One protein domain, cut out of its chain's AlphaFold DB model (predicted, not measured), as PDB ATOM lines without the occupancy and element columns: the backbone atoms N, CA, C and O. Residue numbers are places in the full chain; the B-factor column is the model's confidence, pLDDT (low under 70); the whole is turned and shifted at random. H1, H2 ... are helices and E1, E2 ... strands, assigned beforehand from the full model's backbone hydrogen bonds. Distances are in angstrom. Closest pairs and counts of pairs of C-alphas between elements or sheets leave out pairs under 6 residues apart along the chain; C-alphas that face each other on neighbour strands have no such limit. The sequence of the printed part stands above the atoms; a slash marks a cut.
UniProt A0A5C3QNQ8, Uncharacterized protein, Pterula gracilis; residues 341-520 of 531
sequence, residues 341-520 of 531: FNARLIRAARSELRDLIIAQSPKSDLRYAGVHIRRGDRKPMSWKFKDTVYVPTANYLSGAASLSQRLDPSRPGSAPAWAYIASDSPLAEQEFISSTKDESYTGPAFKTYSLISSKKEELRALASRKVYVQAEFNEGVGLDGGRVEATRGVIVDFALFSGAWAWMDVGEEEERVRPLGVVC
ATOM      1  N   PHE A 341      57.414  61.881   6.050       96.25
ATOM      2  CA  PHE A 341      56.233  61.161   5.578       96.25
ATOM      3  C   PHE A 341      55.692  60.205   6.648       96.25
ATOM      4  O   PHE A 341      54.524  60.304   7.022       96.25
ATOM      5  N   ASN A 342      56.541  59.337   7.198       96.69
ATOM      6  CA  ASN A 342      56.156  58.403   8.256       96.69
ATOM      7  C   ASN A 342      55.794  59.135   9.552       96.69
ATOM      8  O   ASN A 342      54.797  58.798  10.185       96.69
ATOM      9  N   ALA A 343      56.516  60.201   9.903       95.81
ATOM     10  CA  ALA A 343      56.178  61.053  11.038       95.81
ATOM     11  C   ALA A 343      54.780  61.683  10.891       95.81
ATOM     12  O   ALA A 343      54.058  61.814  11.878       95.81
ATOM     13  N   ARG A 344      54.362  62.056   9.670       96.06
ATOM     14  CA  ARG A 344      52.996  62.544   9.407       96.06
ATOM     15  C   ARG A 344      51.956  61.452   9.645       96.06
ATOM     16  O   ARG A 344      50.945  61.739  10.277       96.06
ATOM     17  N   LEU A 345      52.201  60.231   9.173       96.38
ATOM     18  CA  LEU A 345      51.288  59.098   9.364       96.38
ATOM     19  C   LEU A 345      51.140  58.731  10.847       96.38
ATOM     20  O   LEU A 345      50.022  58.569  11.330       96.38
ATOM     21  N   ILE A 346      52.251  58.690  11.586       96.06
ATOM     22  CA  ILE A 346      52.257  58.455  13.038       96.06
ATOM     23  C   ILE A 346      51.419  59.522  13.753       96.06
ATOM     24  O   ILE A 346      50.504  59.187  14.509       96.06
ATOM     25  N   ARG A 347      51.657  60.808  13.453       94.50
ATOM     26  CA  ARG A 347      50.865  61.926  13.996       94.50
ATOM     27  C   ARG A 347      49.386  61.815  13.631       94.50
ATOM     28  O   ARG A 347      48.520  62.041  14.473       94.50
ATOM     29  N   ALA A 348      49.077  61.441  12.390       94.81
ATOM     30  CA  ALA A 348      47.707  61.278  11.924       94.81
ATOM     31  C   ALA A 348      46.967  60.164  12.680       94.81
ATOM     32  O   ALA A 348      45.801  60.368  13.028       94.81
ATOM     33  N   ALA A 349      47.633  59.038  12.951       95.69
ATOM     34  CA  ALA A 349      47.079  57.913  13.696       95.69
ATOM     35  C   ALA A 349      46.887  58.243  15.183       95.69
ATOM     36  O   ALA A 349      45.838  57.936  15.748       95.69
ATOM     37  N   ARG A 350      47.854  58.926  15.810       94.31
ATOM     38  CA  ARG A 350      47.741  59.375  17.207       94.31
ATOM     39  C   ARG A 350      46.666  60.429  17.408       94.31
ATOM     40  O   ARG A 350      45.925  60.339  18.378       94.31
ATOM     41  N   SER A 351      46.548  61.389  16.492       92.75
ATOM     42  CA  SER A 351      45.476  62.389  16.525       92.75
ATOM     43  C   SER A 351      44.103  61.730  16.438       92.75
ATOM     44  O   SER A 351      43.211  62.091  17.191       92.75
ATOM     45  N   GLU A 352      43.934  60.731  15.570       94.12
ATOM     46  CA  GLU A 352      42.665  60.008  15.486       94.12
ATOM     47  C   GLU A 352      42.361  59.246  16.783       94.12
ATOM     48  O   GLU A 352      41.247  59.330  17.302       94.12
ATOM     49  N   LEU A 353      43.357  58.561  17.357       93.25
ATOM     50  CA  LEU A 353      43.203  57.881  18.642       93.25
ATOM     51  C   LEU A 353      42.885  58.864  19.783       93.25
ATOM     52  O   LEU A 353      42.016  58.578  20.605       93.25
ATOM     53  N   ARG A 354      43.527  60.039  19.806       91.94
ATOM     54  CA  ARG A 354      43.252  61.132  20.756       91.94
ATOM     55  C   ARG A 354      41.789  61.534  20.710       91.94
ATOM     56  O   ARG A 354      41.118  61.535  21.740       91.94
ATOM     57  N   ASP A 355      41.292  61.833  19.515       91.94
ATOM     58  CA  ASP A 355      39.928  62.315  19.320       91.94
ATOM     59  C   ASP A 355      38.903  61.256  19.753       91.94
ATOM     60  O   ASP A 355      37.883  61.588  20.357       91.94
ATOM     61  N   LEU A 356      39.193  59.971  19.519       91.62
ATOM     62  CA  LEU A 356      38.363  58.858  19.986       91.62
ATOM     63  C   LEU A 356      38.339  58.733  21.519       91.62
ATOM     64  O   LEU A 356      37.271  58.506  22.095       91.62
ATOM     65  N   ILE A 357      39.491  58.890  22.179       89.94
ATOM     66  CA  ILE A 357      39.600  58.842  23.644       89.94
ATOM     67  C   ILE A 357      38.826  60.010  24.274       89.94
ATOM     68  O   ILE A 357      37.968  59.787  25.133       89.94
ATOM     69  N   ILE A 358      39.053  61.236  23.790       89.00
ATOM     70  CA  ILE A 358      38.407  62.457  24.297       89.00
ATOM     71  C   ILE A 358      36.894  62.423  24.066       89.00
ATOM     72  O   ILE A 358      36.133  62.748  24.976       89.00
ATOM     73  N   ALA A 359      36.441  61.995  22.882       87.75
ATOM     74  CA  ALA A 359      35.014  61.912  22.570       87.75
ATOM     75  C   ALA A 359      34.261  60.962  23.513       87.75
ATOM     76  O   ALA A 359      33.086  61.183  23.803       87.75
ATOM     77  N   GLN A 360      34.928  59.913  24.003       82.06
ATOM     78  CA  GLN A 360      34.332  58.986  24.958       82.06
ATOM     79  C   GLN A 360      34.392  59.505  26.396       82.06
ATOM     80  O   GLN A 360      33.440  59.318  27.154       82.06
ATOM     81  N   SER A 361      35.516  60.113  26.769       78.06
ATOM     82  CA  SER A 361      35.784  60.566  28.127       78.06
ATOM     83  C   SER A 361      36.588  61.873  28.091       78.06
ATOM     84  O   SER A 361      37.818  61.833  28.134       78.06
ATOM     85  N   PRO A 362      35.925  63.047  28.095       73.88
ATOM     86  CA  PRO A 362      36.594  64.351  27.980       73.88
ATOM     87  C   PRO A 362      37.572  64.684  29.115       73.88
ATOM     88  O   PRO A 362      38.389  65.584  28.981       73.88
ATOM     89  N   LYS A 363      37.471  63.973  30.245       69.56
ATOM     90  CA  LYS A 363      38.375  64.079  31.402       69.56
ATOM     91  C   LYS A 363      39.297  62.862  31.552       69.56
ATOM     92  O   LYS A 363      39.865  62.668  32.623       69.56
ATOM     93  N   SER A 364      39.355  61.981  30.549       69.12
ATOM     94  CA  SER A 364      40.242  60.820  30.611       69.12
ATOM     95  C   SER A 364      41.673  61.209  30.317       69.12
ATOM     96  O   SER A 364      41.952  62.083  29.501       69.12
ATOM     97  N   ASP A 365      42.566  60.504  30.988       76.62
ATOM     98  CA  ASP A 365      43.968  60.494  30.641       76.62
ATOM     99  C   ASP A 365      44.148  59.883  29.244       76.62
ATOM    100  O   ASP A 365      43.507  58.883  28.906       76.62
ATOM    101  N   LEU A 366      45.019  60.474  28.428       85.56
ATOM    102  CA  LEU A 366      45.241  60.117  27.023       85.56
ATOM    103  C   LEU A 366      46.117  58.861  26.885       85.56
ATOM    104  O   LEU A 366      47.072  58.807  26.106       85.56
ATOM    105  N   ARG A 367      45.801  57.830  27.670       87.75
ATOM    106  CA  ARG A 367      46.589  56.605  27.801       87.75
ATOM    107  C   ARG A 367      45.794  55.359  27.414       87.75
ATOM    108  O   ARG A 367      44.595  55.253  27.661       87.75
ATOM    109  N   TYR A 368      46.477  54.386  26.817       91.44
ATOM    110  CA  TYR A 368      45.888  53.137  26.306       91.44
ATOM    111  C   TYR A 368      46.834  51.946  26.510       91.44
ATOM    112  O   TYR A 368      48.018  52.122  26.763       91.44
ATOM    113  N   ALA A 369      46.344  50.714  26.406       93.12
ATOM    114  CA  ALA A 369      47.191  49.524  26.399       93.12
ATOM    115  C   ALA A 369      47.726  49.257  24.982       93.12
ATOM    116  O   ALA A 369      46.940  49.120  24.047       93.12
ATOM    117  N   GLY A 370      49.043  49.152  24.805       95.38
ATOM    118  CA  GLY A 370      49.623  48.644  23.563       95.38
ATOM    119  C   GLY A 370      49.564  47.119  23.547       95.38
ATOM    120  O   GLY A 370      50.000  46.477  24.500       95.38
ATOM    121  N   VAL A 371      49.034  46.512  22.490       95.25
ATOM    122  CA  VAL A 371      48.948  45.054  22.343       95.25
ATOM    123  C   VAL A 371      49.591  44.661  21.021       95.25
ATOM    124  O   VAL A 371      49.127  45.072  19.963       95.25
ATOM    125  N   HIS A 372      50.648  43.849  21.078       94.31
ATOM    126  CA  HIS A 372      51.317  43.323  19.889       94.31
ATOM    127  C   HIS A 372      51.184  41.798  19.823       94.31
ATOM    128  O   HIS A 372      51.731  41.076  20.663       94.31
ATOM    129  N   ILE A 373      50.465  41.311  18.809       92.62
ATOM    130  CA  ILE A 373      50.169  39.891  18.601       92.62
ATOM    131  C   ILE A 373      50.924  39.389  17.372       92.62
ATOM    132  O   ILE A 373      50.564  39.713  16.240       92.62
ATOM    133  N   ARG A 374      51.932  38.543  17.602       89.00
ATOM    134  CA  ARG A 374      52.681  37.850  16.548       89.00
ATOM    135  C   ARG A 374      52.119  36.443  16.330       89.00
ATOM    136  O   ARG A 374      52.132  35.629  17.256       89.00
ATOM    137  N   ARG A 375      51.646  36.159  15.117       86.50
ATOM    138  CA  ARG A 375      51.291  34.825  14.622       86.50
ATOM    139  C   ARG A 375      52.183  34.461  13.446       86.50
ATOM    140  O   ARG A 375      53.152  33.750  13.657       86.50
ATOM    141  N   GLY A 376      51.912  34.993  12.258       84.94
ATOM    142  CA  GLY A 376      52.719  34.813  11.046       84.94
ATOM    143  C   GLY A 376      53.490  33.489  10.931       84.94
ATOM    144  O   GLY A 376      52.997  32.405  11.250       84.94
ATOM    145  N   ASP A 377      54.740  33.611  10.506       84.38
ATOM    146  CA  ASP A 377      55.749  32.550  10.410       84.38
ATOM    147  C   ASP A 377      56.543  32.279  11.708       84.38
ATOM    148  O   ASP A 377      57.474  31.471  11.708       84.38
ATOM    149  N   ARG A 378      56.221  32.934  12.833       82.44
ATOM    150  CA  ARG A 378      56.974  32.788  14.092       82.44
ATOM    151  C   ARG A 378      56.145  32.075  15.153       82.44
ATOM    152  O   ARG A 378      55.024  32.461  15.459       82.44
ATOM    153  N   LYS A 379      56.747  31.068  15.783       79.56
ATOM    154  CA  LYS A 379      56.152  30.334  16.906       79.56
ATOM    155  C   LYS A 379      56.574  30.928  18.253       79.56
ATOM    156  O   LYS A 379      57.669  31.494  18.353       79.56
ATOM    157  N   PRO A 380      55.736  30.799  19.296       77.56
ATOM    158  CA  PRO A 380      56.098  31.244  20.633       77.56
ATOM    159  C   PRO A 380      57.271  30.437  21.193       77.56
ATOM    160  O   PRO A 380      57.336  29.223  21.049       77.56
ATOM    161  N   MET A 381      58.183  31.127  21.878       69.31
ATOM    162  CA  MET A 381      59.349  30.506  22.521       69.31
ATOM    163  C   MET A 381      59.041  29.947  23.917       69.31
ATOM    164  O   MET A 381      59.773  29.112  24.436       69.31
ATOM    165  N   SER A 382      57.955  30.404  24.544       75.56
ATOM    166  CA  SER A 382      57.579  29.956  25.884       75.56
ATOM    167  C   SER A 382      57.299  28.455  25.889       75.56
ATOM    168  O   SER A 382      56.401  28.001  25.181       75.56
ATOM    169  N   TRP A 383      57.969  27.715  26.778       75.56
ATOM    170  CA  TRP A 383      57.775  26.273  26.965       75.56
ATOM    171  C   TRP A 383      56.300  25.882  27.123       75.56
ATOM    172  O   TRP A 383      55.847  24.906  26.534       75.56
ATOM    173  N   LYS A 384      55.521  26.706  27.841       80.44
ATOM    174  CA  LYS A 384      54.069  26.528  28.029       80.44
ATOM    175  C   LYS A 384      53.283  26.414  26.715       80.44
ATOM    176  O   LYS A 384      52.216  25.815  26.695       80.44
ATOM    177  N   PHE A 385      53.793  27.016  25.646       81.81
ATOM    178  CA  PHE A 385      53.143  27.123  24.345       81.81
ATOM    179  C   PHE A 385      53.963  26.463  23.233       81.81
ATOM    180  O   PHE A 385      53.667  26.681  22.065       81.81
ATOM    181  N   LYS A 386      54.977  25.654  23.570       78.38
ATOM    182  CA  LYS A 386      55.839  24.992  22.576       78.38
ATOM    183  C   LYS A 386      55.050  24.040  21.664       78.38
ATOM    184  O   LYS A 386      55.359  23.916  20.485       78.38
ATOM    185  N   ASP A 387      54.029  23.393  22.233       80.88
ATOM    186  CA  ASP A 387      53.188  22.398  21.561       80.88
ATOM    187  C   ASP A 387      51.973  23.051  20.881       80.88
ATOM    188  O   ASP A 387      51.265  22.416  20.102       80.88
ATOM    189  N   THR A 388      51.720  24.333  21.160       79.00
ATOM    190  CA  THR A 388      50.664  25.107  20.507       79.00
ATOM    191  C   THR A 388      51.247  25.907  19.354       79.00
ATOM    192  O   THR A 388      52.356  26.424  19.446       79.00
ATOM    193  N   VAL A 389      50.479  26.082  18.280       81.06
ATOM    194  CA  VAL A 389      50.956  26.859  17.126       81.06
ATOM    195  C   VAL A 389      51.196  28.328  17.512       81.06
ATOM    196  O   VAL A 389      52.196  28.911  17.102       81.06
ATOM    197  N   TYR A 390      50.330  28.898  18.362       86.94
ATOM    198  CA  TYR A 390      50.365  30.304  18.774       86.94
ATOM    199  C   TYR A 390      49.916  30.495  20.228       86.94
ATOM    200  O   TYR A 390      49.234  29.642  20.795       86.94
ATOM    201  N   VAL A 391      50.244  31.653  20.816       89.12
ATOM    202  CA  VAL A 391      49.662  32.072  22.104       89.12
ATOM    203  C   VAL A 391      48.216  32.538  21.873       89.12
ATOM    204  O   VAL A 391      48.008  33.398  21.010       89.12
ATOM    205  N   PRO A 392      47.222  32.019  22.620       90.56
ATOM    206  CA  PRO A 392      45.824  32.437  22.484       90.56
ATOM    207  C   PRO A 392      45.620  33.935  22.748       90.56
ATOM    208  O   PRO A 392      46.261  34.499  23.638       90.56
ATOM    209  N   THR A 393      44.699  34.590  22.030       91.81
ATOM    210  CA  THR A 393      44.402  36.030  22.225       91.81
ATOM    211  C   THR A 393      43.892  36.342  23.629       91.81
ATOM    212  O   THR A 393      44.212  37.398  24.173       91.81
ATOM    213  N   ALA A 394      43.195  35.394  24.265       90.38
ATOM    214  CA  ALA A 394      42.731  35.497  25.646       90.38
ATOM    215  C   ALA A 394      43.869  35.820  26.636       90.38
ATOM    216  O   ALA A 394      43.674  36.572  27.591       90.38
ATOM    217  N   ASN A 395      45.086  35.319  26.391       91.25
ATOM    218  CA  ASN A 395      46.255  35.635  27.212       91.25
ATOM    219  C   ASN A 395      46.689  37.097  27.057       91.25
ATOM    220  O   ASN A 395      47.051  37.732  28.047       91.25
ATOM    221  N   TYR A 396      46.633  37.639  25.838       92.81
ATOM    222  CA  TYR A 396      46.925  39.050  25.588       92.81
ATOM    223  C   TYR A 396      45.854  39.946  26.216       92.81
ATOM    224  O   TYR A 396      46.190  40.953  26.833       92.81
ATOM    225  N   LEU A 397      44.578  39.555  26.129       92.56
ATOM    226  CA  LEU A 397      43.469  40.289  26.738       92.56
ATOM    227  C   LEU A 397      43.571  40.309  28.270       92.56
ATOM    228  O   LEU A 397      43.426  41.361  28.893       92.56
ATOM    229  N   SER A 398      43.896  39.168  28.882       91.06
ATOM    230  CA  SER A 398      44.188  39.084  30.318       91.06
ATOM    231  C   SER A 398      45.392  39.954  30.707       91.06
ATOM    232  O   SER A 398      45.339  40.679  31.702       91.06
ATOM    233  N   GLY A 399      46.449  39.959  29.885       92.00
ATOM    234  CA  GLY A 399      47.603  40.841  30.064       92.00
ATOM    235  C   GLY A 399      47.233  42.325  30.002       92.00
ATOM    236  O   GLY A 399      47.647  43.092  30.869       92.00
ATOM    237  N   ALA A 400      46.407  42.728  29.034       91.62
ATOM    238  CA  ALA A 400      45.957  44.110  28.868       91.62
ATOM    239  C   ALA A 400      45.063  44.566  30.033       91.62
ATOM    240  O   ALA A 400      45.192  45.695  30.517       91.62
ATOM    241  N   ALA A 401      44.198  43.674  30.525       89.69
ATOM    242  CA  ALA A 401      43.384  43.898  31.716       89.69
ATOM    243  C   ALA A 401      44.255  44.116  32.959       89.69
ATOM    244  O   ALA A 401      44.092  45.112  33.662       89.69
ATOM    245  N   SER A 402      45.226  43.223  33.187       89.69
ATOM    246  CA  SER A 402      46.163  43.327  34.310       89.69
ATOM    247  C   SER A 402      46.996  44.608  34.240       89.69
ATOM    248  O   SER A 402      47.169  45.286  35.251       89.69
ATOM    249  N   LEU A 403      47.468  44.980  33.046       89.44
ATOM    250  CA  LEU A 403      48.200  46.223  32.814       89.44
ATOM    251  C   LEU A 403      47.352  47.446  33.183       89.44
ATOM    252  O   LEU A 403      47.806  48.300  33.941       89.44
ATOM    253  N   SER A 404      46.115  47.498  32.684       85.50
ATOM    254  CA  SER A 404      45.184  48.597  32.959       85.50
ATOM    255  C   SER A 404      44.886  48.724  34.450       85.50
ATOM    256  O   SER A 404      44.956  49.820  34.992       85.50
ATOM    257  N   GLN A 405      44.622  47.608  35.132       85.25
ATOM    258  CA  GLN A 405      44.339  47.601  36.567       85.25
ATOM    259  C   GLN A 405      45.543  48.054  37.405       85.25
ATOM    260  O   GLN A 405      45.377  48.722  38.423       85.25
ATOM    261  N   ARG A 406      46.762  47.683  36.995       85.38
ATOM    262  CA  ARG A 406      47.994  48.016  37.722       85.38
ATOM    263  C   ARG A 406      48.443  49.459  37.520       85.38
ATOM    264  O   ARG A 406      48.941  50.057  38.468       85.38
ATOM    265  N   LEU A 407      48.345  49.976  36.295       83.38
ATOM    266  CA  LEU A 407      48.938  51.266  35.910       83.38
ATOM    267  C   LEU A 407      47.926  52.408  35.794       83.38
ATOM    268  O   LEU A 407      48.330  53.565  35.680       83.38
ATOM    269  N   ASP A 408      46.630  52.105  35.856       79.94
ATOM    270  CA  ASP A 408      45.569  53.101  35.989       79.94
ATOM    271  C   ASP A 408      44.545  52.689  37.068       79.94
ATOM    272  O   ASP A 408      43.375  52.437  36.772       79.94
ATOM    273  N   PRO A 409      44.974  52.596  38.345       75.56
ATOM    274  CA  PRO A 409      44.095  52.207  39.451       75.56
ATOM    275  C   PRO A 409      43.016  53.258  39.752       75.56
ATOM    276  O   PRO A 409      42.017  52.952  40.397       75.56
ATOM    277  N   SER A 410      43.217  54.499  39.298       71.88
ATOM    278  CA  SER A 410      42.279  55.618  39.423       71.88
ATOM    279  C   SER A 410      41.104  55.549  38.448       71.88
ATOM    280  O   SER A 410      40.151  56.319  38.593       71.88
ATOM    281  N   ARG A 411      41.155  54.660  37.447       71.88
ATOM    282  CA  ARG A 411      40.097  54.549  36.445       71.88
ATOM    283  C   ARG A 411      38.788  54.083  37.091       71.88
ATOM    284  O   ARG A 411      38.773  53.045  37.755       71.88
ATOM    285  N   PRO A 412      37.664  54.781  36.855       69.06
ATOM    286  CA  PRO A 412      36.357  54.288  37.267       69.06
ATOM    287  C   PRO A 412      36.094  52.919  36.633       69.06
ATOM    288  O   PRO A 412      36.239  52.775  35.422       69.06
ATOM    289  N   GLY A 413      35.660  51.929  37.418       65.38
ATOM    290  CA  GLY A 413      35.413  50.565  36.921       65.38
ATOM    291  C   GLY A 413      34.359  50.466  35.805       65.38
ATOM    292  O   GLY A 413      34.300  49.461  35.107       65.38
ATOM    293  N   SER A 414      33.549  51.511  35.610       64.50
ATOM    294  CA  SER A 414      32.561  51.631  34.533       64.50
ATOM    295  C   SER A 414      33.102  52.258  33.239       64.50
ATOM    296  O   SER A 414      32.422  52.202  32.213       64.50
ATOM    297  N   ALA A 415      34.288  52.877  33.257       68.25
ATOM    298  CA  ALA A 415      34.865  53.527  32.084       68.25
ATOM    299  C   ALA A 415      35.651  52.509  31.236       68.25
ATOM    300  O   ALA A 415      36.517  51.815  31.775       68.25
ATOM    301  N   PRO A 416      35.399  52.419  29.916       79.69
ATOM    302  CA  PRO A 416      36.114  51.473  29.077       79.69
ATOM    303  C   PRO A 416      37.593  51.853  28.949       79.69
ATOM    304  O   PRO A 416      37.941  53.021  28.770       79.69
ATOM    305  N   ALA A 417      38.458  50.847  29.002       85.75
ATOM    306  CA  ALA A 417      39.877  50.967  28.711       85.75
ATOM    307  C   ALA A 417      40.108  50.998  27.194       85.75
ATOM    308  O   ALA A 417      39.425  50.300  26.450       85.75
ATOM    309  N   TRP A 418      41.094  51.759  26.722       91.12
ATOM    310  CA  TRP A 418      41.502  51.725  25.315       91.12
ATOM    311  C   TRP A 418      42.667  50.762  25.100       91.12
ATOM    312  O   TRP A 418      43.578  50.699  25.926       91.12
ATOM    313  N   ALA A 419      42.655  50.040  23.981       93.44
ATOM    314  CA  ALA A 419      43.751  49.192  23.530       93.44
ATOM    315  C   ALA A 419      44.085  49.462  22.055       93.44
ATOM    316  O   ALA A 419      43.197  49.427  21.202       93.44
ATOM    317  N   TYR A 420      45.363  49.699  21.760       95.88
ATOM    318  CA  TYR A 420      45.883  49.701  20.394       95.88
ATOM    319  C   TYR A 420      46.357  48.296  20.045       95.88
ATOM    320  O   TYR A 420      47.199  47.749  20.761       95.88
ATOM    321  N   ILE A 421      45.844  47.719  18.962       95.88
ATOM    322  CA  ILE A 421      46.197  46.362  18.538       95.88
ATOM    323  C   ILE A 421      47.048  46.444  17.277       95.88
ATOM    324  O   ILE A 421      46.589  46.924  16.244       95.88
ATOM    325  N   ALA A 422      48.266  45.920  17.368       95.31
ATOM    326  CA  ALA A 422      49.114  45.616  16.229       95.31
ATOM    327  C   ALA A 422      49.200  44.097  16.075       95.31
ATOM    328  O   ALA A 422      49.560  43.385  17.020       95.31
ATOM    329  N   SER A 423      48.892  43.583  14.890       93.50
ATOM    330  CA  SER A 423      49.099  42.173  14.583       93.50
ATOM    331  C   SER A 423      49.567  41.972  13.155       93.50
ATOM    332  O   SER A 423      49.151  42.655  12.227       93.50
ATOM    333  N   ASP A 424      50.406  40.962  12.987       91.00
ATOM    334  CA  ASP A 424      50.827  40.450  11.691       91.00
ATOM    335  C   ASP A 424      49.809  39.464  11.080       91.00
ATOM    336  O   ASP A 424      50.093  38.821  10.069       91.00
ATOM    337  N   SER A 425      48.643  39.296  11.715       91.69
ATOM    338  CA  SER A 425      47.554  38.429  11.279       91.69
ATOM    339  C   SER A 425      46.203  39.116  11.517       91.69
ATOM    340  O   SER A 425      45.805  39.284  12.674       91.69
ATOM    341  N   PRO A 426      45.432  39.439  10.460       91.56
ATOM    342  CA  PRO A 426      44.124  40.082  10.623       91.56
ATOM    343  C   PRO A 426      43.131  39.199  11.397       91.56
ATOM    344  O   PRO A 426      42.275  39.700  12.119       91.56
ATOM    345  N   LEU A 427      43.277  37.871  11.309       92.62
ATOM    346  CA  LEU A 427      42.468  36.926  12.083       92.62
ATOM    347  C   LEU A 427      42.748  37.024  13.587       92.62
ATOM    348  O   LEU A 427      41.825  36.912  14.385       92.62
ATOM    349  N   ALA A 428      44.005  37.243  13.983       92.50
ATOM    350  CA  ALA A 428      44.357  37.392  15.392       92.50
ATOM    351  C   ALA A 428      43.775  38.678  15.992       92.50
ATOM    352  O   ALA A 428      43.329  38.681  17.138       92.50
ATOM    353  N   GLU A 429      43.753  39.754  15.207       92.31
ATOM    354  CA  GLU A 429      43.119  41.010  15.596       92.31
ATOM    355  C   GLU A 429      41.604  40.835  15.776       92.31
ATOM    356  O   GLU A 429      41.062  41.198  16.820       92.31
ATOM    357  N   GLN A 430      40.928  40.204  14.809       93.50
ATOM    358  CA  GLN A 430      39.495  39.907  14.907       93.50
ATOM    359  C   GLN A 430      39.171  39.013  16.106       93.50
ATOM    360  O   GLN A 430      38.215  39.285  16.831       93.50
ATOM    361  N   GLU A 431      39.982  37.980  16.347       93.81
ATOM    362  CA  GLU A 431      39.828  37.090  17.497       93.81
ATOM    363  C   GLU A 431      39.954  37.876  18.806       93.81
ATOM    364  O   GLU A 431      39.072  37.770  19.654       93.81
ATOM    365  N   PHE A 432      40.965  38.740  18.948       94.12
ATOM    366  CA  PHE A 432      41.110  39.593  20.131       94.12
ATOM    367  C   PHE A 432      39.889  40.497  20.331       94.12
ATOM    368  O   PHE A 432      39.323  40.526  21.423       94.12
ATOM    369  N   ILE A 433      39.444  41.200  19.281       92.62
ATOM    370  CA  ILE A 433      38.267  42.080  19.335       92.62
ATOM    371  C   ILE A 433      37.020  41.282  19.732       92.62
ATOM    372  O   ILE A 433      36.234  41.743  20.559       92.62
ATOM    373  N   SER A 434      36.834  40.082  19.182       92.44
ATOM    374  CA  SER A 434      35.701  39.219  19.524       92.44
ATOM    375  C   SER A 434      35.739  38.780  20.990       92.44
ATOM    376  O   SER A 434      34.719  38.858  21.668       92.44
ATOM    377  N   SER A 435      36.925  38.454  21.519       91.06
ATOM    378  CA  SER A 435      37.105  38.070  22.922       91.06
ATOM    379  C   SER A 435      36.798  39.210  23.894       91.06
ATOM    380  O   SER A 435      36.390  38.948  25.018       91.06
ATOM    381  N   THR A 436      36.944  40.476  23.480       89.62
ATOM    382  CA  THR A 436      36.540  41.618  24.327       89.62
ATOM    383  C   THR A 436      35.025  41.739  24.509       89.62
ATOM    384  O   THR A 436      34.580  42.433  25.420       89.62
ATOM    385  N   LYS A 437      34.239  41.092  23.639       88.50
ATOM    386  CA  LYS A 437      32.769  41.114  23.637       88.50
ATOM    387  C   LYS A 437      32.154  39.809  24.145       88.50
ATOM    388  O   LYS A 437      30.935  39.698  24.182       88.50
ATOM    389  N   ASP A 438      32.986  38.826  24.467       88.19
ATOM    390  CA  ASP A 438      32.549  37.531  24.969       88.19
ATOM    391  C   ASP A 438      31.955  37.695  26.375       88.19
ATOM    392  O   ASP A 438      32.569  38.311  27.246       88.19
ATOM    393  N   GLU A 439      30.768  37.139  26.611       83.81
ATOM    394  CA  GLU A 439      30.079  37.205  27.908       83.81
ATOM    395  C   GLU A 439      30.865  36.513  29.032       83.81
ATOM    396  O   GLU A 439      30.701  36.843  30.206       83.81
ATOM    397  N   SER A 440      31.746  35.568  28.687       85.88
ATOM    398  CA  SER A 440      32.630  34.899  29.644       85.88
ATOM    399  C   SER A 440      33.785  35.785  30.128       85.88
ATOM    400  O   SER A 440      34.434  35.468  31.132       85.88
ATOM    401  N   TYR A 441      34.052  36.906  29.450       85.00
ATOM    402  CA  TYR A 441      35.101  37.834  29.834       85.00
ATOM    403  C   TYR A 441      34.646  38.745  30.981       85.00
ATOM    404  O   TYR A 441      33.763  39.584  30.840       85.00
ATOM    405  N   THR A 442      35.304  38.608  32.131       83.00
ATOM    406  CA  THR A 442      34.983  39.345  33.368       83.00
ATOM    407  C   THR A 442      35.905  40.541  33.634       83.00
ATOM    408  O   THR A 442      35.845  41.146  34.705       83.00
ATOM    409  N   GLY A 443      36.794  40.872  32.693       81.56
ATOM    410  CA  GLY A 443      37.719  41.998  32.825       81.56
ATOM    411  C   GLY A 443      37.088  43.357  32.484       81.56
ATOM    412  O   GLY A 443      35.892  43.442  32.202       81.56
ATOM    413  N   PRO A 444      37.876  44.448  32.512       81.12
ATOM    414  CA  PRO A 444      37.373  45.772  32.165       81.12
ATOM    415  C   PRO A 444      36.935  45.815  30.698       81.12
ATOM    416  O   PRO A 444      37.602  45.257  29.830       81.12
ATOM    417  N   ALA A 445      35.843  46.524  30.409       86.31
ATOM    418  CA  ALA A 445      35.396  46.723  29.034       86.31
ATOM    419  C   ALA A 445      36.503  47.405  28.210       86.31
ATOM    420  O   ALA A 445      36.995  48.467  28.597       86.31
ATOM    421  N   PHE A 446      36.883  46.816  27.073       88.56
ATOM    422  CA  PHE A 446      37.894  47.378  26.177       88.56
ATOM    423  C   PHE A 446      37.264  47.980  24.920       88.56
ATOM    424  O   PHE A 446      36.417  47.373  24.268       88.56
ATOM    425  N   LYS A 447      37.739  49.167  24.546       92.12
ATOM    426  CA  LYS A 447      37.622  49.715  23.197       92.12
ATOM    427  C   LYS A 447      38.939  49.516  22.468       92.12
ATOM    428  O   LYS A 447      40.007  49.735  23.035       92.12
ATOM    429  N   THR A 448      38.857  49.106  21.214       93.88
ATOM    430  CA  THR A 448      40.022  48.735  20.412       93.88
ATOM    431  C   THR A 448      40.210  49.706  19.258       93.88
ATOM    432  O   THR A 448      39.230  50.132  18.647       93.88
ATOM    433  N   TYR A 449      41.462  50.020  18.940       95.38
ATOM    434  CA  TYR A 449      41.848  50.781  17.756       95.38
ATOM    435  C   TYR A 449      43.042  50.111  17.069       95.38
ATOM    436  O   TYR A 449      43.891  49.510  17.725       95.38
ATOM    437  N   SER A 450      43.083  50.200  15.747       95.94
ATOM    438  CA  SER A 450      44.100  49.614  14.872       95.94
ATOM    439  C   SER A 450      44.104  50.356  13.538       95.94
ATOM    440  O   SER A 450      43.160  51.086  13.227       95.94
ATOM    441  N   LEU A 451      45.117  50.133  12.699       95.56
ATOM    442  CA  LEU A 451      45.134  50.721  11.356       95.56
ATOM    443  C   LEU A 451      43.941  50.271  10.498       95.56
ATOM    444  O   LEU A 451      43.377  51.089   9.775       95.56
ATOM    445  N   ILE A 452      43.491  49.014  10.624       93.06
ATOM    446  CA  ILE A 452      42.331  48.487   9.876       93.06
ATOM    447  C   ILE A 452      41.054  49.272  10.210       93.06
ATOM    448  O   ILE A 452      40.219  49.512   9.336       93.06
ATOM    449  N   SER A 453      40.906  49.685  11.470       93.25
ATOM    450  CA  SER A 453      39.723  50.391  11.972       93.25
ATOM    451  C   SER A 453      39.784  51.917  11.815       93.25
ATOM    452  O   SER A 453      38.827  52.600  12.188       93.25
ATOM    453  N   SER A 454      40.857  52.461  11.229       95.88
ATOM    454  CA  SER A 454      40.997  53.901  11.004       95.88
ATOM    455  C   SER A 454      39.976  54.441   9.993       95.88
ATOM    456  O   SER A 454      39.699  53.854   8.936       95.88
ATOM    457  N   LYS A 455      39.441  55.627  10.300       95.88
ATOM    458  CA  LYS A 455      38.589  56.432   9.417       95.88
ATOM    459  C   LYS A 455      39.383  56.982   8.235       95.88
ATOM    460  O   LYS A 455      38.818  57.141   7.151       95.88
ATOM    461  N   LYS A 456      40.679  57.246   8.417       96.56
ATOM    462  CA  LYS A 456      41.560  57.776   7.373       96.56
ATOM    463  C   LYS A 456      41.950  56.666   6.405       96.56
ATOM    464  O   LYS A 456      42.557  55.669   6.785       96.56
ATOM    465  N   GLU A 457      41.623  56.861   5.131       95.62
ATOM    466  CA  GLU A 457      41.936  55.892   4.078       95.62
ATOM    467  C   GLU A 457      43.440  55.627   3.956       95.62
ATOM    468  O   GLU A 457      43.835  54.471   3.837       95.62
ATOM    469  N   GLU A 458      44.276  56.663   4.095       95.00
ATOM    470  CA  GLU A 458      45.739  56.530   4.050       95.00
ATOM    471  C   GLU A 458      46.302  55.615   5.150       95.00
ATOM    472  O   GLU A 458      47.276  54.912   4.913       95.00
ATOM    473  N   LEU A 459      45.685  55.575   6.337       96.31
ATOM    474  CA  LEU A 459      46.114  54.704   7.436       96.31
ATOM    475  C   LEU A 459      45.573  53.288   7.255       96.31
ATOM    476  O   LEU A 459      46.298  52.314   7.444       96.31
ATOM    477  N   ARG A 460      44.315  53.172   6.825       95.12
ATOM    478  CA  ARG A 460      43.680  51.881   6.544       95.12
ATOM    479  C   ARG A 460      44.354  51.136   5.394       95.12
ATOM    480  O   ARG A 460      44.404  49.909   5.410       95.12
ATOM    481  N   ALA A 461      44.893  51.860   4.414       93.56
ATOM    482  CA  ALA A 461      45.668  51.286   3.318       93.56
ATOM    483  C   ALA A 461      46.970  50.614   3.790       93.56
ATOM    484  O   ALA A 461      47.392  49.639   3.179       93.56
ATOM    485  N   LEU A 462      47.566  51.083   4.894       93.94
ATOM    486  CA  LEU A 462      48.814  50.542   5.449       93.94
ATOM    487  C   LEU A 462      48.621  49.279   6.295       93.94
ATOM    488  O   LEU A 462      49.599  48.635   6.676       93.94
ATOM    489  N   ALA A 463      47.381  48.946   6.642       91.69
ATOM    490  CA  ALA A 463      47.099  47.840   7.534       91.69
ATOM    491  C   ALA A 463      47.341  46.479   6.860       91.69
ATOM    492  O   ALA A 463      47.022  46.283   5.683       91.69
ATOM    493  N   SER A 464      47.859  45.504   7.615       87.06
ATOM    494  CA  SER A 464      48.129  44.172   7.067       87.06
ATOM    495  C   SER A 464      46.831  43.443   6.710       87.06
ATOM    496  O   SER A 464      46.044  43.071   7.578       87.06
ATOM    497  N   ARG A 465      46.619  43.188   5.415       87.12
ATOM    498  CA  ARG A 465      45.441  42.456   4.908       87.12
ATOM    499  C   ARG A 465      45.604  40.942   4.936       87.12
ATOM    500  O   ARG A 465      44.627  40.213   4.796       87.12
ATOM    501  N   LYS A 466      46.836  40.469   5.103       88.12
ATOM    502  CA  LYS A 466      47.182  39.051   5.109       88.12
ATOM    503  C   LYS A 466      48.104  38.711   6.266       88.12
ATOM    504  O   LYS A 466      48.614  39.586   6.962       88.12
ATOM    505  N   VAL A 467      48.293  37.415   6.470       90.19
ATOM    506  CA  VAL A 467      49.246  36.903   7.451       90.19
ATOM    507  C   VAL A 467      50.671  37.169   6.960       90.19
ATOM    508  O   VAL A 467      50.981  36.929   5.795       90.19
ATOM    509  N   TYR A 468      51.537  37.674   7.838       89.25
ATOM    510  CA  TYR A 468      52.940  37.918   7.505       89.25
ATOM    511  C   TYR A 468      53.749  36.619   7.454       89.25
ATOM    512  O   TYR A 468      53.835  35.884   8.440       89.25
ATOM    513  N   VAL A 469      54.427  36.397   6.331       88.94
ATOM    514  CA  VAL A 469      55.409  35.325   6.141       88.94
ATOM    515  C   VAL A 469      56.654  35.937   5.504       88.94
ATOM    516  O   VAL A 469      56.558  36.566   4.450       88.94
ATOM    517  N   GLN A 470      57.826  35.778   6.130       87.38
ATOM    518  CA  GLN A 470      59.060  36.417   5.659       87.38
ATOM    519  C   GLN A 470      59.452  35.964   4.245       87.38
ATOM    520  O   GLN A 470      59.900  36.791   3.455       87.38
ATOM    521  N   ALA A 471      59.263  34.683   3.917       87.69
ATOM    522  CA  ALA A 471      59.554  34.152   2.585       87.69
ATOM    523  C   ALA A 471      58.695  34.831   1.503       87.69
ATOM    524  O   ALA A 471      59.235  35.386   0.551       87.69
ATOM    525  N   GLU A 472      57.378  34.925   1.711       90.12
ATOM    526  CA  GLU A 472      56.479  35.633   0.785       90.12
ATOM    527  C   GLU A 472      56.811  37.126   0.681       90.12
ATOM    528  O   GLU A 472      56.756  37.718  -0.399       90.12
ATOM    529  N   PHE A 473      57.180  37.753   1.806       89.31
ATOM    530  CA  PHE A 473      57.624  39.142   1.818       89.31
ATOM    531  C   PHE A 473      58.872  39.323   0.943       89.31
ATOM    532  O   PHE A 473      58.921  40.263   0.149       89.31
ATOM    533  N   ASN A 474      59.838  38.401   1.026       87.75
ATOM    534  CA  ASN A 474      61.069  38.395   0.228       87.75
ATOM    535  C   ASN A 474      60.841  38.162  -1.268       87.75
ATOM    536  O   ASN A 474      61.710  38.518  -2.063       87.75
ATOM    537  N   GLU A 475      59.686  37.630  -1.659       87.75
ATOM    538  CA  GLU A 475      59.260  37.489  -3.057       87.75
ATOM    539  C   GLU A 475      58.358  38.651  -3.503       87.75
ATOM    540  O   GLU A 475      58.172  38.887  -4.690       87.75
ATOM    541  N   GLY A 476      57.851  39.454  -2.561       81.12
ATOM    542  CA  GLY A 476      56.911  40.545  -2.843       81.12
ATOM    543  C   GLY A 476      55.487  40.062  -3.134       81.12
ATOM    544  O   GLY A 476      54.655  40.839  -3.600       81.12
ATOM    545  N   VAL A 477      55.194  38.792  -2.855       76.31
ATOM    546  CA  VAL A 477      53.901  38.171  -3.141       76.31
ATOM    547  C   VAL A 477      52.830  38.786  -2.245       76.31
ATOM    548  O   VAL A 477      53.006  38.865  -1.030       76.31
ATOM    549  N   GLY A 478      51.700  39.197  -2.828       64.88
ATOM    550  CA  GLY A 478      50.508  39.647  -2.096       64.88
ATOM    551  C   GLY A 478      50.695  40.909  -1.249       64.88
ATOM    552  O   GLY A 478      50.022  41.051  -0.229       64.88
ATOM    553  N   LEU A 479      51.636  41.783  -1.615       76.06
ATOM    554  CA  LEU A 479      51.820  43.093  -0.992       76.06
ATOM    555  C   LEU A 479      51.174  44.169  -1.870       76.06
ATOM    556  O   LEU A 479      51.810  44.684  -2.792       76.06
ATOM    557  N   ASP A 480      49.918  44.511  -1.576       64.75
ATOM    558  CA  ASP A 480      49.263  45.692  -2.148       64.75
ATOM    559  C   ASP A 480      50.119  46.925  -1.788       64.75
ATOM    560  O   ASP A 480      50.376  47.159  -0.610       64.75
ATOM    561  N   GLY A 481      50.639  47.660  -2.780       71.44
ATOM    562  CA  GLY A 481      51.524  48.814  -2.532       71.44
ATOM    563  C   GLY A 481      53.018  48.498  -2.354       71.44
ATOM    564  O   GLY A 481      53.854  49.394  -2.223       71.44
ATOM    565  N   GLY A 482      53.394  47.216  -2.402       89.25
ATOM    566  CA  GLY A 482      54.784  46.767  -2.346       89.25
ATOM    567  C   GLY A 482      55.421  46.803  -0.950       89.25
ATOM    568  O   GLY A 482      54.802  47.101   0.071       89.25
ATOM    569  N   ARG A 483      56.712  46.456  -0.887       91.44
ATOM    570  CA  ARG A 483      57.444  46.270   0.384       91.44
ATOM    571  C   ARG A 483      57.636  47.551   1.182       91.44
ATOM    572  O   ARG A 483      57.707  47.486   2.410       91.44
ATOM    573  N   VAL A 484      57.723  48.690   0.497       94.00
ATOM    574  CA  VAL A 484      57.872  50.000   1.137       94.00
ATOM    575  C   VAL A 484      56.607  50.323   1.928       94.00
ATOM    576  O   VAL A 484      56.697  50.561   3.127       94.00
ATOM    577  N   GLU A 485      55.422  50.247   1.320       93.50
ATOM    578  CA  GLU A 485      54.159  50.538   2.013       93.50
ATOM    579  C   GLU A 485      53.877  49.559   3.157       93.50
ATOM    580  O   GLU A 485      53.571  49.988   4.269       93.50
ATOM    581  N   ALA A 486      54.110  48.260   2.941       92.69
ATOM    582  CA  ALA A 486      53.988  47.259   4.002       92.69
ATOM    583  C   ALA A 486      54.933  47.542   5.187       92.69
ATOM    584  O   ALA A 486      54.551  47.407   6.349       92.69
ATOM    585  N   THR A 487      56.167  47.978   4.912       94.94
ATOM    586  CA  THR A 487      57.129  48.355   5.961       94.94
ATOM    587  C   THR A 487      56.689  49.628   6.689       94.94
ATOM    588  O   THR A 487      56.817  49.698   7.910       94.94
ATOM    589  N   ARG A 488      56.100  50.603   5.982       96.00
ATOM    590  CA  ARG A 488      55.543  51.818   6.599       96.00
ATOM    591  C   ARG A 488      54.418  51.502   7.577       96.00
ATOM    592  O   ARG A 488      54.429  52.048   8.677       96.00
ATOM    593  N   GLY A 489      53.500  50.600   7.224       95.25
ATOM    594  CA  GLY A 489      52.435  50.166   8.135       95.25
ATOM    595  C   GLY A 489      52.984  49.623   9.452       95.25
ATOM    596  O   GLY A 489      52.582  50.070  10.522       95.25
ATOM    597  N   VAL A 490      54.009  48.772   9.373       94.56
ATOM    598  CA  VAL A 490      54.684  48.210  10.554       94.56
ATOM    599  C   VAL A 490      55.394  49.284  11.395       94.56
ATOM    600  O   VAL A 490      55.388  49.201  12.623       94.56
ATOM    601  N   ILE A 491      55.987  50.306  10.769       96.69
ATOM    602  CA  ILE A 491      56.598  51.444  11.483       96.69
ATOM    603  C   ILE A 491      55.535  52.250  12.238       96.69
ATOM    604  O   ILE A 491      55.755  52.617  13.395       96.69
ATOM    605  N   VAL A 492      54.383  52.507  11.609       96.62
ATOM    606  CA  VAL A 492      53.265  53.207  12.257       96.62
ATOM    607  C   VAL A 492      52.720  52.370  13.413       96.62
ATOM    608  O   VAL A 492      52.619  52.883  14.525       96.62
ATOM    609  N   ASP A 493      52.460  51.078  13.203       95.81
ATOM    610  CA  ASP A 493      52.020  50.173  14.268       95.81
ATOM    611  C   ASP A 493      52.980  50.189  15.456       95.81
ATOM    612  O   ASP A 493      52.541  50.325  16.598       95.81
ATOM    613  N   PHE A 494      54.289  50.123  15.203       95.19
ATOM    614  CA  PHE A 494      55.301  50.197  16.252       95.19
ATOM    615  C   PHE A 494      55.264  51.504  17.026       95.19
ATOM    616  O   PHE A 494      55.263  51.469  18.256       95.19
ATOM    617  N   ALA A 495      55.178  52.646  16.345       95.19
ATOM    618  CA  ALA A 495      55.073  53.943  17.009       95.19
ATOM    619  C   ALA A 495      53.848  54.026  17.936       95.19
ATOM    620  O   ALA A 495      53.905  54.650  19.000       95.19
ATOM    621  N   LEU A 496      52.743  53.390  17.538       94.81
ATOM    622  CA  LEU A 496      51.494  53.395  18.286       94.81
ATOM    623  C   LEU A 496      51.515  52.382  19.433       94.81
ATOM    624  O   LEU A 496      51.229  52.762  20.563       94.81
ATOM    625  N   PHE A 497      51.887  51.119  19.225       93.50
ATOM    626  CA  PHE A 497      51.859  50.168  20.339       93.50
ATOM    627  C   PHE A 497      52.984  50.417  21.351       93.50
ATOM    628  O   PHE A 497      52.773  50.150  22.528       93.50
ATOM    629  N   SER A 498      54.158  50.908  20.929       91.31
ATOM    630  CA  SER A 498      55.322  51.101  21.817       91.31
ATOM    631  C   SER A 498      55.437  52.506  22.408       91.31
ATOM    632  O   SER A 498      56.099  52.681  23.424       91.31
ATOM    633  N   GLY A 499      54.814  53.509  21.782       91.31
ATOM    634  CA  GLY A 499      55.009  54.915  22.146       91.31
ATOM    635  C   GLY A 499      56.297  55.527  21.584       91.31
ATOM    636  O   GLY A 499      56.602  56.682  21.887       91.31
ATOM    637  N   ALA A 500      57.046  54.801  20.745       91.00
ATOM    638  CA  ALA A 500      58.245  55.324  20.098       91.00
ATOM    639  C   ALA A 500      57.951  56.623  19.331       91.00
ATOM    640  O   ALA A 500      56.942  56.744  18.633       91.00
ATOM    641  N   TRP A 501      58.838  57.610  19.467       91.19
ATOM    642  CA  TRP A 501      58.726  58.922  18.814       91.19
ATOM    643  C   TRP A 501      57.483  59.747  19.213       91.19
ATOM    644  O   TRP A 501      57.034  60.603  18.454       91.19
ATOM    645  N   ALA A 502      56.908  59.525  20.404       85.81
ATOM    646  CA  ALA A 502      55.858  60.387  20.980       85.81
ATOM    647  C   ALA A 502      56.277  61.859  21.122       85.81
ATOM    648  O   ALA A 502      55.461  62.766  20.998       85.81
ATOM    649  N   TRP A 503      57.571  62.115  21.316       78.38
ATOM    650  CA  TRP A 503      58.114  63.466  21.444       78.38
ATOM    651  C   TRP A 503      58.003  64.309  20.159       78.38
ATOM    652  O   TRP A 503      58.099  65.531  20.235       78.38
ATOM    653  N   MET A 504      57.791  63.683  18.992       76.00
ATOM    654  CA  MET A 504      57.610  64.380  17.709       76.00
ATOM    655  C   MET A 504      56.197  64.959  17.530       76.00
ATOM    656  O   MET A 504      55.943  65.670  16.552       76.00
ATOM    657  N   ASP A 505      55.264  64.637  18.426       74.50
ATOM    658  CA  ASP A 505      53.902  65.149  18.360       74.50
ATOM    659  C   ASP A 505      53.871  66.630  18.771       74.50
ATOM    660  O   ASP A 505      54.450  67.041  19.780       74.50
ATOM    661  N   VAL A 506      53.189  67.439  17.959       65.31
ATOM    662  CA  VAL A 506      53.024  68.878  18.194       65.31
ATOM    663  C   VAL A 506      51.962  69.074  19.276       65.31
ATOM    664  O   VAL A 506      50.841  68.602  19.110       65.31
ATOM    665  N   GLY A 507      52.313  69.763  20.363       65.12
ATOM    666  CA  GLY A 507      51.431  70.015  21.508       65.12
ATOM    667  C   GLY A 507      52.167  69.901  22.844       65.12
ATOM    668  O   GLY A 507      53.327  69.475  22.889       65.12
ATOM    669  N   GLU A 508      51.498  70.298  23.926       68.12
ATOM    670  CA  GLU A 508      51.993  70.104  25.294       68.12
ATOM    671  C   GLU A 508      52.080  68.608  25.632       68.12
ATOM    672  O   GLU A 508      51.343  67.792  25.076       68.12
ATOM    673  N   GLU A 509      52.980  68.222  26.542       68.12
ATOM    674  CA  GLU A 509      53.164  66.806  26.901       68.12
ATOM    675  C   GLU A 509      51.885  66.150  27.430       68.12
ATOM    676  O   GLU A 509      51.657  64.966  27.178       68.12
ATOM    677  N   GLU A 510      51.040  66.920  28.115       62.88
ATOM    678  CA  GLU A 510      49.766  66.462  28.678       62.88
ATOM    679  C   GLU A 510      48.730  66.108  27.599       62.88
ATOM    680  O   GLU A 510      47.826  65.312  27.842       62.88
ATOM    681  N   GLU A 511      48.890  66.630  26.380       72.75
ATOM    682  CA  GLU A 511      48.006  66.336  25.251       72.75
ATOM    683  C   GLU A 511      48.473  65.146  24.396       72.75
ATOM    684  O   GLU A 511      47.803  64.770  23.425       72.75
ATOM    685  N   ARG A 512      49.619  64.539  24.736       82.62
ATOM    686  CA  ARG A 512      50.204  63.446  23.956       82.62
ATOM    687  C   ARG A 512      49.580  62.107  24.319       82.62
ATOM    688  O   ARG A 512      49.630  61.645  25.458       82.62
ATOM    689  N   VAL A 513      49.066  61.435  23.295       87.88
ATOM    690  CA  VAL A 513      48.552  60.071  23.406       87.88
ATOM    691  C   VAL A 513      49.714  59.086  23.489       87.88
ATOM    692  O   VAL A 513      50.530  59.006  22.571       87.88
ATOM    693  N   ARG A 514      49.784  58.316  24.579       88.69
ATOM    694  CA  ARG A 514      50.877  57.358  24.829       88.69
ATOM    695  C   ARG A 514      50.389  56.051  25.453       88.69
ATOM    696  O   ARG A 514      49.418  56.063  26.213       88.69
ATOM    697  N   PRO A 515      51.042  54.913  25.176       91.88
ATOM    698  CA  PRO A 515      50.664  53.666  25.818       91.88
ATOM    699  C   PRO A 515      51.016  53.686  27.316       91.88
ATOM    700  O   PRO A 515      52.042  54.226  27.720       91.88
ATOM    701  N   LEU A 516      50.185  53.051  28.147       90.25
ATOM    702  CA  LEU A 516      50.482  52.715  29.549       90.25
ATOM    703  C   LEU A 516      51.617  51.698  29.653       90.25
ATOM    704  O   LEU A 516      52.333  51.640  30.644       90.25
ATOM    705  N   GLY A 517      51.714  50.841  28.647       90.38
ATOM    706  CA  GLY A 517      52.647  49.738  28.557       90.38
ATOM    707  C   GLY A 517      52.246  48.823  27.409       90.38
ATOM    708  O   GLY A 517      51.195  49.012  26.784       90.38
ATOM    709  N   VAL A 518      53.088  47.829  27.145       91.94
ATOM    710  CA  VAL A 518      52.941  46.927  26.002       91.94
ATOM    711  C   VAL A 518      52.741  45.496  26.475       91.94
ATOM    712  O   VAL A 518      53.489  44.995  27.313       91.94
ATOM    713  N   VAL A 519      51.748  44.823  25.904       92.62
ATOM    714  CA  VAL A 519      51.519  43.389  26.061       92.62
ATOM    715  C   VAL A 519      51.988  42.688  24.795       92.62
ATOM    716  O   VAL A 519      51.418  42.868  23.719       92.62
ATOM    717  N   CYS A 520      53.030  41.876  24.929       89.25
ATOM    718  CA  CYS A 520      53.615  41.112  23.835       89.25
ATOM    719  C   CYS A 520      54.198  39.786  24.346       89.25
ATOM    720  O   CYS A 520      54.384  39.583  25.546       89.25
TER     721      CYS A 520
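AT A GLANCE: This is residues 341 to 520 of the 531 residues of an uncharacterized protein of Pterula gracilis (UniProt A0A5C3QNQ8). A strongly twisted sheet of four parallel strands forms the middle of a three-layer body, with helices on both faces of the sheet: H1 and H6 cover one face, H2 and H3 the other. Short H4 sits by H1 and H6, while H5 lies far out, by the first residues of H6. The printed part has 180 residues, with six named helices and four named strands in the order H1 E1 H2 E2 H3 E3 H4 H5 H6 E4; the sheet runs E3 E2 E1 E4, and the class is mixed, helices and strands. The whole is compact, with a radius of gyration of the C-alphas of 16.4 A and spans of 48 by 41 by 24 A.

IN THESE COORDINATES: H1, residues 341 to 360, begins at C-alpha 341 (56.233, 61.161, 5.578) and is 29.3 A long. E1, residues 367 to 373, measures 19.4 A. H2, residues 393 to 407, measures 21.0 A, and E2, residues 417 to 423, 19.0 A. H3 holds residues 426 to 435, E3 446 to 449, H4 457 to 461 and H5 470 to 475. H6, residues 482 to 498, measures 24.6 A. E4, residues 514 to 519, ends at C-alpha 519 (51.519, 43.389, 26.061).

HOW THE PARTS SIT: E3 and E4 are the edge strands. Within hydrogen-bond range are N 419 and O 447, 2.8 A, across the parallel neighbours E2 and E3; N 371 and O 420, 2.8 A, across the parallel neighbours E1 and E2; and N 516 and O 368, 2.7 A, across the parallel neighbours E4 and E1. H2 is on the sheet at a height of 7.9 A, over E1 and along the strands; the C-alphas of Ala 369 and Ala 400 are the closest of E1 and H2, 6.1 A apart. H3 is on the sheet, over E2, at 8.9 A. With residues 393 to 397 alone, H2 touches H3, closest at C-alphas 393 and 432, 5.3 A. H1 and H6 are on the opposite face from H2; H1 touches H6 with residues 342 to 350 alone, closest at C-alphas 346 and 492, 5.4 A, at a steep tilt of 45 degrees, the same way. H4 and H5 are apart. Each of the six helices has every O i to N i+4 pair within hydrogen-bond range.

THE WHOLE: The farthest C-alphas, of Pro 412 and Glu 475, are 49.3 A apart. The printed part has no cut. The links E1 to H2 and H6 to E4 are long. The mean pLDDT of the printed part is 87.3; 14 residues are under 70, among them 412 to 415 and 506 to 510.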